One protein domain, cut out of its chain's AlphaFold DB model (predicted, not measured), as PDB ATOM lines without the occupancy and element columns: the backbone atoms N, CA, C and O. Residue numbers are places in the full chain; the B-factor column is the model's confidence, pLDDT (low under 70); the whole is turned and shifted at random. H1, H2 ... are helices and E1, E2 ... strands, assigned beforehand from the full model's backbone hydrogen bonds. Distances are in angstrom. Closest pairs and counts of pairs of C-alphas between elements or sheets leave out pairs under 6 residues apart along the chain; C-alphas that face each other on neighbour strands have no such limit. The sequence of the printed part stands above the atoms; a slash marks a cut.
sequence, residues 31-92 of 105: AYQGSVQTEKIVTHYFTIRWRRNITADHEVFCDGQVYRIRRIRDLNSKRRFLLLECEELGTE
ATOM      1  N   ALA A  31     -50.489  43.574  37.694       87.06
ATOM      2  CA  ALA A  31     -50.210  42.912  36.421       87.06
ATOM      3  C   ALA A  31     -49.916  41.419  36.622       87.06
ATOM      4  O   ALA A  31     -50.403  40.592  35.852       87.06
ATOM      5  N   TYR A  32     -49.180  41.076  37.684       86.44
ATOM      6  CA  TYR A  32     -48.945  39.691  38.080       86.44
ATOM      7  C   TYR A  32     -50.260  38.966  38.403       86.44
ATOM      8  O   TYR A  32     -50.564  37.953  37.777       86.44
ATOM      9  N   GLN A  33     -51.093  39.518  39.293       82.88
ATOM     10  CA  GLN A  33     -52.381  38.916  39.670       82.88
ATOM     11  C   GLN A  33     -53.309  38.699  38.466       82.88
ATOM     12  O   GLN A  33     -53.874  37.617  38.314       82.88
ATOM     13  N   GLY A  34     -53.422  39.684  37.567       85.44
ATOM     14  CA  GLY A  34     -54.219  39.530  36.346       85.44
ATOM     15  C   GLY A  34     -53.673  38.451  35.400       85.44
ATOM     16  O   GLY A  34     -54.438  37.760  34.727       85.44
ATOM     17  N   SER A  35     -52.351  38.261  35.368       82.81
ATOM     18  CA  SER A  35     -51.717  37.206  34.569       82.81
ATOM     19  C   SER A  35     -52.032  35.804  35.105       82.81
ATOM     20  O   SER A  35     -52.353  34.910  34.321       82.81
ATOM     21  N   VAL A  36     -52.045  35.651  36.435       83.44
ATOM     22  CA  VAL A  36     -52.423  34.411  37.126       83.44
ATOM     23  C   VAL A  36     -53.877  34.050  36.829       83.44
ATOM     24  O   VAL A  36     -54.155  32.913  36.468       83.44
ATOM     25  N   GLN A  37     -54.791  35.025  36.880       81.44
ATOM     26  CA  GLN A  37     -56.206  34.813  36.543       81.44
ATOM     27  C   GLN A  37     -56.432  34.377  35.088       81.44
ATOM     28  O   GLN A  37     -57.427  33.730  34.791       81.44
ATOM     29  N   THR A  38     -55.522  34.741  34.179       83.25
ATOM     30  CA  THR A  38     -55.607  34.389  32.751       83.25
ATOM     31  C   THR A  38     -54.857  33.085  32.430       83.25
ATOM     32  O   THR A  38     -54.696  32.754  31.257       83.25
ATOM     33  N   GLU A  39     -54.321  32.384  33.440       78.56
ATOM     34  CA  GLU A  39     -53.473  31.184  33.292       78.56
ATOM     35  C   GLU A  39     -52.241  31.398  32.383       78.56
ATOM     36  O   GLU A  39     -51.626  30.464  31.871       78.56
ATOM     37  N   LYS A  40     -51.850  32.659  32.179       82.94
ATOM     38  CA  LYS A  40     -50.656  33.070  31.434       82.94
ATOM     39  C   LYS A  40     -49.766  33.832  32.389       82.94
ATOM     40  O   LYS A  40     -49.620  35.046  32.248       82.94
ATOM     41  N   ILE A  41     -49.249  33.123  33.386       90.50
ATOM     42  CA  ILE A  41     -48.462  33.709  34.467       90.50
ATOM     43  C   ILE A  41     -47.266  34.437  33.857       90.50
ATOM     44  O   ILE A  41     -46.507  33.881  33.068       90.50
ATOM     45  N   VAL A  42     -47.121  35.709  34.200       94.00
ATOM     46  CA  VAL A  42     -45.969  36.510  33.799       94.00
ATOM     47  C   VAL A  42     -45.183  36.831  35.051       94.00
ATOM     48  O   VAL A  42     -45.674  37.555  35.908       94.00
ATOM     49  N   THR A  43     -43.961  36.318  35.140       95.50
ATOM     50  CA  THR A  43     -43.047  36.580  36.259       95.50
ATOM     51  C   THR A  43     -42.004  37.631  35.902       95.50
ATOM     52  O   THR A  43     -41.562  38.367  36.777       95.50
ATOM     53  N   HIS A  44     -41.640  37.749  34.619       96.56
ATOM     54  CA  HIS A  44     -40.558  38.624  34.175       96.56
ATOM     55  C   HIS A  44     -40.878  39.354  32.869       96.56
ATOM     56  O   HIS A  44     -41.605  38.880  31.994       96.56
ATOM     57  N   TYR A  45     -40.275  40.527  32.736       97.31
ATOM     58  CA  TYR A  45     -40.257  41.350  31.544       97.31
ATOM     59  C   TYR A  45     -38.836  41.468  31.013       97.31
ATOM     60  O   TYR A  45     -37.941  41.922  31.724       97.31
ATOM     61  N   PHE A  46     -38.655  41.160  29.732       97.50
ATOM     62  CA  PHE A  46     -37.416  41.428  29.011       97.50
ATOM     63  C   PHE A  46     -37.682  42.442  27.909       97.50
ATOM     64  O   PHE A  46     -38.470  42.203  26.995       97.50
ATOM     65  N   THR A  47     -37.028  43.597  27.989       97.56
ATOM     66  CA  THR A  47     -37.083  44.605  26.927       97.56
ATOM     67  C   THR A  47     -35.831  44.513  26.072       97.56
ATOM     68  O   THR A  47     -34.730  44.768  26.558       97.56
ATOM     69  N   ILE A  48     -35.998  44.198  24.791       96.25
ATOM     70  CA  ILE A  48     -34.913  44.126  23.802       96.25
ATOM     71  C   ILE A  48     -35.147  45.134  22.678       96.25
ATOM     72  O   ILE A  48     -36.251  45.653  22.508       96.25
ATOM     73  N   ARG A  49     -34.122  45.409  21.866       96.06
ATOM     74  CA  ARG A  49     -34.309  46.140  20.602       96.06
ATOM     75  C   ARG A  49     -35.243  45.376  19.664       96.06
ATOM     76  O   ARG A  49     -35.263  44.149  19.665       96.06
ATOM     77  N   TRP A  50     -36.003  46.114  18.855       94.25
ATOM     78  CA  TRP A  50     -36.929  45.528  17.887       94.25
ATOM     79  C   TRP A  50     -36.229  44.567  16.925       94.25
ATOM     80  O   TRP A  50     -35.208  44.904  16.323       94.25
ATOM     81  N   ARG A  51     -36.819  43.383  16.753       90.88
ATOM     82  CA  ARG A  51     -36.378  42.337  15.828       90.88
ATOM     83  C   ARG A  51     -37.610  41.696  15.197       90.88
ATOM     84  O   ARG A  51     -38.623  41.533  15.862       90.88
ATOM     85  N   ARG A  52     -37.536  41.339  13.913       87.06
ATOM     86  CA  ARG A  52     -38.669  40.725  13.195       87.06
ATOM     87  C   ARG A  52     -38.865  39.240  13.512       87.06
ATOM     88  O   ARG A  52     -39.987  38.766  13.435       87.06
ATOM     89  N   ASN A  53     -37.797  38.538  13.884       86.38
ATOM     90  CA  ASN A  53     -37.770  37.074  13.934       86.38
ATOM     91  C   ASN A  53     -37.791  36.533  15.374       86.38
ATOM     92  O   ASN A  53     -37.136  35.541  15.658       86.38
ATOM     93  N   ILE A  54     -38.483  37.215  16.292       88.50
ATOM     94  CA  ILE A  54     -38.705  36.724  17.659       88.50
ATOM     95  C   ILE A  54     -40.172  36.318  17.765       88.50
ATOM     96  O   ILE A  54     -41.056  37.139  17.520       88.50
ATOM     97  N   THR A  55     -40.420  35.059  18.116       88.06
ATOM     98  CA  THR A  55     -41.765  34.482  18.285       88.06
ATOM     99  C   THR A  55     -41.943  33.956  19.707       88.06
ATOM    100  O   THR A  55     -40.971  33.844  20.450       88.06
ATOM    101  N   ALA A  56     -43.181  33.646  20.101       85.94
ATOM    102  CA  ALA A  56     -43.473  33.103  21.431       85.94
ATOM    103  C   ALA A  56     -42.939  31.670  21.642       85.94
ATOM    104  O   ALA A  56     -42.852  31.224  22.779       85.94
ATOM    105  N   ASP A  57     -42.546  30.980  20.567       87.38
ATOM    106  CA  ASP A  57     -41.910  29.654  20.630       87.38
ATOM    107  C   ASP A  57     -40.439  29.731  21.057       87.38
ATOM    108  O   ASP A  57     -39.824  28.718  21.385       87.38
ATOM    109  N   HIS A  58     -39.861  30.937  21.036       89.38
ATOM    110  CA  HIS A  58     -38.525  31.164  21.563       89.38
ATOM    111  C   HIS A  58     -38.561  31.208  23.093       89.38
ATOM    112  O   HIS A  58     -39.527  31.656  23.715       89.38
ATOM    113  N   GLU A  59     -37.450  30.807  23.694       91.38
ATOM    114  CA  GLU A  59     -37.196  30.956  25.121       91.38
ATOM    115  C   GLU A  59     -36.117  32.022  25.333       91.38
ATOM    116  O   GLU A  59     -35.269  32.269  24.472       91.38
ATOM    117  N   VAL A  60     -36.174  32.691  26.480       92.81
ATOM    118  CA  VAL A  60     -35.123  33.604  26.926       92.81
ATOM    119  C   VAL A  60     -34.257  32.852  27.922       92.81
ATOM    120  O   VAL A  60     -34.766  32.331  28.908       92.81
ATOM    121  N   PHE A  61     -32.950  32.829  27.684       92.38
ATOM    122  CA  PHE A  61     -31.963  32.351  28.645       92.38
ATOM    123  C   PHE A  61     -31.196  33.550  29.207       92.38
ATOM    124  O   PHE A  61     -30.641  34.342  28.441       92.38
ATOM    125  N   CYS A  62     -31.195  33.709  30.527       89.38
ATOM    126  CA  CYS A  62     -30.493  34.791  31.213       89.38
ATOM    127  C   CYS A  62     -29.999  34.287  32.568       89.38
ATOM    128  O   CYS A  62     -30.776  33.702  33.311       89.38
ATOM    129  N   ASP A  63     -28.721  34.511  32.878       88.00
ATOM    130  CA  ASP A  63     -28.106  34.191  34.176       88.00
ATOM    131  C   ASP A  63     -28.353  32.751  34.674       88.00
ATOM    132  O   ASP A  63     -28.584  32.514  35.854       88.00
ATOM    133  N   GLY A  64     -28.309  31.771  33.763       85.81
ATOM    134  CA  GLY A  64     -28.529  30.355  34.095       85.81
ATOM    135  C   GLY A  64     -30.000  29.942  34.187       85.81
ATOM    136  O   GLY A  64     -30.283  28.759  34.349       85.81
ATOM    137  N   GLN A  65     -30.931  30.882  34.030       88.38
ATOM    138  CA  GLN A  65     -32.367  30.661  34.145       88.38
ATOM    139  C   GLN A  65     -33.052  30.735  32.771       88.38
ATOM    140  O   GLN A  65     -32.738  31.585  31.931       88.38
ATOM    141  N   VAL A  66     -34.009  29.832  32.542       90.69
ATOM    142  CA  VAL A  66     -34.837  29.781  31.330       90.69
ATOM    143  C   VAL A  66     -36.202  30.414  31.589       90.69
ATOM    144  O   VAL A  66     -36.860  30.147  32.598       90.69
ATOM    145  N   TYR A  67     -36.652  31.228  30.640       93.88
ATOM    146  CA  TYR A  67     -37.951  31.880  30.672       93.88
ATOM    147  C   TYR A  67     -38.720  31.611  29.377       93.88
ATOM    148  O   TYR A  67     -38.251  31.908  28.275       93.88
ATOM    149  N   ARG A  68     -39.943  31.094  29.501       93.44
ATOM    150  CA  ARG A  68     -40.865  30.905  28.379       93.44
ATOM    151  C   ARG A  68     -41.534  32.219  28.026       93.44
ATOM    152  O   ARG A  68     -42.142  32.855  28.887       93.44
ATOM    153  N   ILE A  69     -41.515  32.593  26.752       94.81
ATOM    154  CA  ILE A  69     -42.236  33.776  26.286       94.81
ATOM    155  C   ILE A  69     -43.738  33.468  26.253       94.81
ATOM    156  O   ILE A  69     -44.205  32.597  25.526       94.81
ATOM    157  N   ARG A  70     -44.529  34.210  27.032       94.38
ATOM    158  CA  ARG A  70     -45.997  34.121  27.024       94.38
ATOM    159  C   ARG A  70     -46.619  35.123  26.061       94.38
ATOM    160  O   ARG A  70     -47.618  34.812  25.413       94.38
ATOM    161  N   ARG A  71     -46.056  36.333  25.975       93.94
ATOM    162  CA  ARG A  71     -46.523  37.397  25.073       93.94
ATOM    163  C   ARG A  71     -45.367  38.261  24.582       93.94
ATOM    164  O   ARG A  71     -44.407  38.508  25.304       93.94
ATOM    165  N   ILE A  72     -45.511  38.779  23.366       95.50
ATOM    166  CA  ILE A  72     -44.583  39.735  22.753       95.50
ATOM    167  C   ILE A  72     -45.365  40.991  22.393       95.50
ATOM    168  O   ILE A  72     -46.430  40.906  21.782       95.50
ATOM    169  N   ARG A  73     -44.842  42.165  22.753       94.94
ATOM    170  CA  ARG A  73     -45.444  43.459  22.404       94.94
ATOM    171  C   ARG A  73     -44.433  44.384  21.738       94.94
ATOM    172  O   ARG A  73     -43.306  44.505  22.215       94.94
ATOM    173  N   ASP A  74     -44.858  45.087  20.686       95.19
ATOM    174  CA  ASP A  74     -44.148  46.274  20.191       95.19
ATOM    175  C   ASP A  74     -44.324  47.399  21.212       95.19
ATOM    176  O   ASP A  74     -45.411  47.964  21.362       95.19
ATOM    177  N   LEU A  75     -43.263  47.708  21.953       92.69
ATOM    178  CA  LEU A  75     -43.343  48.700  23.008       92.69
ATOM    179  C   LEU A  75     -43.572  50.089  22.390       92.69
ATOM    180  O   LEU A  75     -42.727  50.620  21.662       92.69
ATOM    181  N   ASN A  76     -44.713  50.696  22.730       91.81
ATOM    182  CA  ASN A  76     -45.210  51.965  22.184       91.81
ATOM    183  C   ASN A  76     -45.551  51.942  20.680       91.81
ATOM    184  O   ASN A  76     -45.708  53.012  20.090       91.81
ATOM    185  N   SER A  77     -45.645  50.768  20.043       92.69
ATOM    186  CA  SER A  77     -46.008  50.626  18.620       92.69
ATOM    187  C   SER A  77     -45.112  51.425  17.656       92.69
ATOM    188  O   SER A  77     -45.577  51.979  16.657       92.69
ATOM    189  N   LYS A  78     -43.817  51.560  17.980       95.38
ATOM    190  CA  LYS A  78     -42.835  52.311  17.171       95.38
ATOM    191  C   LYS A  78     -41.755  51.424  16.561       95.38
ATOM    192  O   LYS A  78     -40.828  51.963  15.960       95.38
ATOM    193  N   ARG A  79     -41.833  50.101  16.729       94.88
ATOM    194  CA  ARG A  79     -40.832  49.137  16.250       94.88
ATOM    195  C   ARG A  79     -39.411  49.487  16.695       94.88
ATOM    196  O   ARG A  79     -38.454  49.367  15.936       94.88
ATOM    197  N   ARG A  80     -39.271  49.965  17.935       95.75
ATOM    198  CA  ARG A  80     -37.963  50.287  18.541       95.75
ATOM    199  C   ARG A  80     -37.533  49.254  19.564       95.75
ATOM    200  O   ARG A  80     -36.345  48.938  19.641       95.75
ATOM    201  N   PHE A  81     -38.495  48.744  20.322       96.69
ATOM    202  CA  PHE A  81     -38.269  47.775  21.377       96.69
ATOM    203  C   PHE A  81     -39.372  46.725  21.368       96.69
ATOM    204  O   PHE A  81     -40.531  47.043  21.108       96.69
ATOM    205  N   LEU A  82     -38.996  45.490  21.670       96.44
ATOM    206  CA  LEU A  82     -39.934  44.435  22.019       96.44
ATOM    207  C   LEU A  82     -39.949  44.288  23.532       96.44
ATOM    208  O   LEU A  82     -38.890  44.269  24.158       96.44
ATOM    209  N   LEU A  83     -41.146  44.165  24.091       96.81
ATOM    210  CA  LEU A  83     -41.358  43.717  25.455       96.81
ATOM    211  C   LEU A  83     -41.799  42.256  25.410       96.81
ATOM    212  O   LEU A  83     -42.879  41.951  24.899       96.81
ATOM    213  N   LEU A  84     -40.949  41.380  25.932       96.88
ATOM    214  CA  LEU A  84     -41.222  39.964  26.108       96.88
ATOM    215  C   LEU A  84     -41.757  39.771  27.524       96.88
ATOM    216  O   LEU A  84     -41.067  40.056  28.502       96.88
ATOM    217  N   GLU A  85     -42.997  39.322  27.627       96.75
ATOM    218  CA  GLU A  85     -43.587  38.906  28.888       96.75
ATOM    219  C   GLU A  85     -43.375  37.415  29.053       96.75
ATOM    220  O   GLU A  85     -43.823  36.634  28.210       96.75
ATOM    221  N   CYS A  86     -42.675  37.039  30.115       95.94
ATOM    222  CA  CYS A  86     -42.165  35.694  30.270       95.94
ATOM    223  C   CYS A  86     -42.589  35.072  31.596       95.94
ATOM    224  O   CYS A  86     -42.779  35.760  32.601       95.94
ATOM    225  N   GLU A  87     -42.700  33.755  31.563       95.00
ATOM    226  CA  GLU A  87     -42.819  32.892  32.725       95.00
ATOM    227  C   GLU A  87     -41.472  32.229  32.976       95.00
ATOM    228  O   GLU A  87     -40.824  31.762  32.043       95.00
ATOM    229  N   GLU A  88     -41.048  32.193  34.225       93.81
ATOM    230  CA  GLU A  88     -39.829  31.507  34.633       93.81
ATOM    231  C   GLU A  88     -40.101  30.009  34.753       93.81
ATOM    232  O   GLU A  88     -41.076  29.617  35.389       93.81
ATOM    233  N   LEU A  89     -39.262  29.182  34.128       88.62
ATOM    234  CA  LEU A  89     -39.437  27.726  34.115       88.62
ATOM    235  C   LEU A  89     -38.571  26.983  35.155       88.62
ATOM    236  O   LEU A  89     -38.671  25.764  35.244       88.62
ATOM    237  N   GLY A  90     -37.730  27.680  35.927       72.81
ATOM    238  CA  GLY A  90     -36.689  27.073  36.774       72.81
ATOM    239  C   GLY A  90     -35.431  26.657  35.991       72.81
ATOM    240  O   GLY A  90     -35.409  26.717  34.757       72.81
ATOM    241  N   THR A  91     -34.352  26.301  36.685       64.12
ATOM    242  CA  THR A  91     -33.038  25.953  36.099       64.12
ATOM    243  C   THR A  91     -33.030  24.607  35.364       64.12
ATOM    244  O   THR A  91     -32.015  24.195  34.812       64.12
ATOM    245  N   GLU A  92     -34.155  23.894  35.351       51.16
ATOM    246  CA  GLU A  92     -34.195  22.460  35.095       51.16
ATOM    247  C   GLU A  92     -34.827  22.133  33.737       51.16
ATOM    248  O   GLU A  92     -35.990  21.748  33.626       51.16
TER     249      GLU A  92
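What this domain is: This is residues 31 to 92 of the 105 residues of the protein "Head-tail adaptor protein" of Salmonella derby (UniProt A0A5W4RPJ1). What shape is this? It is one four-stranded sheet, strongly twisted and curled like part of a barrel, with the short helix H1 set off to one side. The long strand E3 bends sharply, its first residues beside E2 and later ones beside E4. What is it made of? The 62 printed residues hold H1, then E1, E2, E3 and E4; the antiparallel sheet runs E1 E4 E3 E2, and the class is mostly strand. How large is it? It is compact, with a radius of gyration of the C-alphas of 11.8 A and spans of 32 by 27 by 17 A.

Where its parts are: Where does it begin? H1 is residues 31 to 37, from C-alpha 31 at (-50.210, 42.912, 36.421). Which strands follow? E1 is residues 44 to 49, 16.7 A long, and E2 is residues 59 to 62. E3 is residues 65 to 74, 24.0 A long, and E4 is residues 81 to 88, 21.0 A long, ending at C-alpha 88 at (-39.829, 31.507, 34.633).

How they stand to each other: How do the strands pair? E1 and E4 are antiparallel at 152 degrees, with N 84 and O 46 2.8 A apart. The hairpin E3 and E4 has N 85 and O 71 at 2.8 A, and the hairpin E2 and E3 has N 67 and O 60 at 2.8 A. What pattern results? E2 E3 E4 form a meander, each strand the antiparallel neighbour of the one before; with E1, antiparallel neighbour of E4, they form a Greek key. Where does E3 bend? It bends by 71 degrees at residue 70. And H1? It is not on the sheet, and every O i to N i+4 pair in it is within hydrogen-bond range.

The domain as a whole: How far does it reach? The two C-alphas farthest apart, those of Lys 78 and Glu 92, are 35.9 A apart. Is it continuous? The printed part has no cut, and no link is long. Where is confidence low? Residues 91 to 92 have pLDDT under 70.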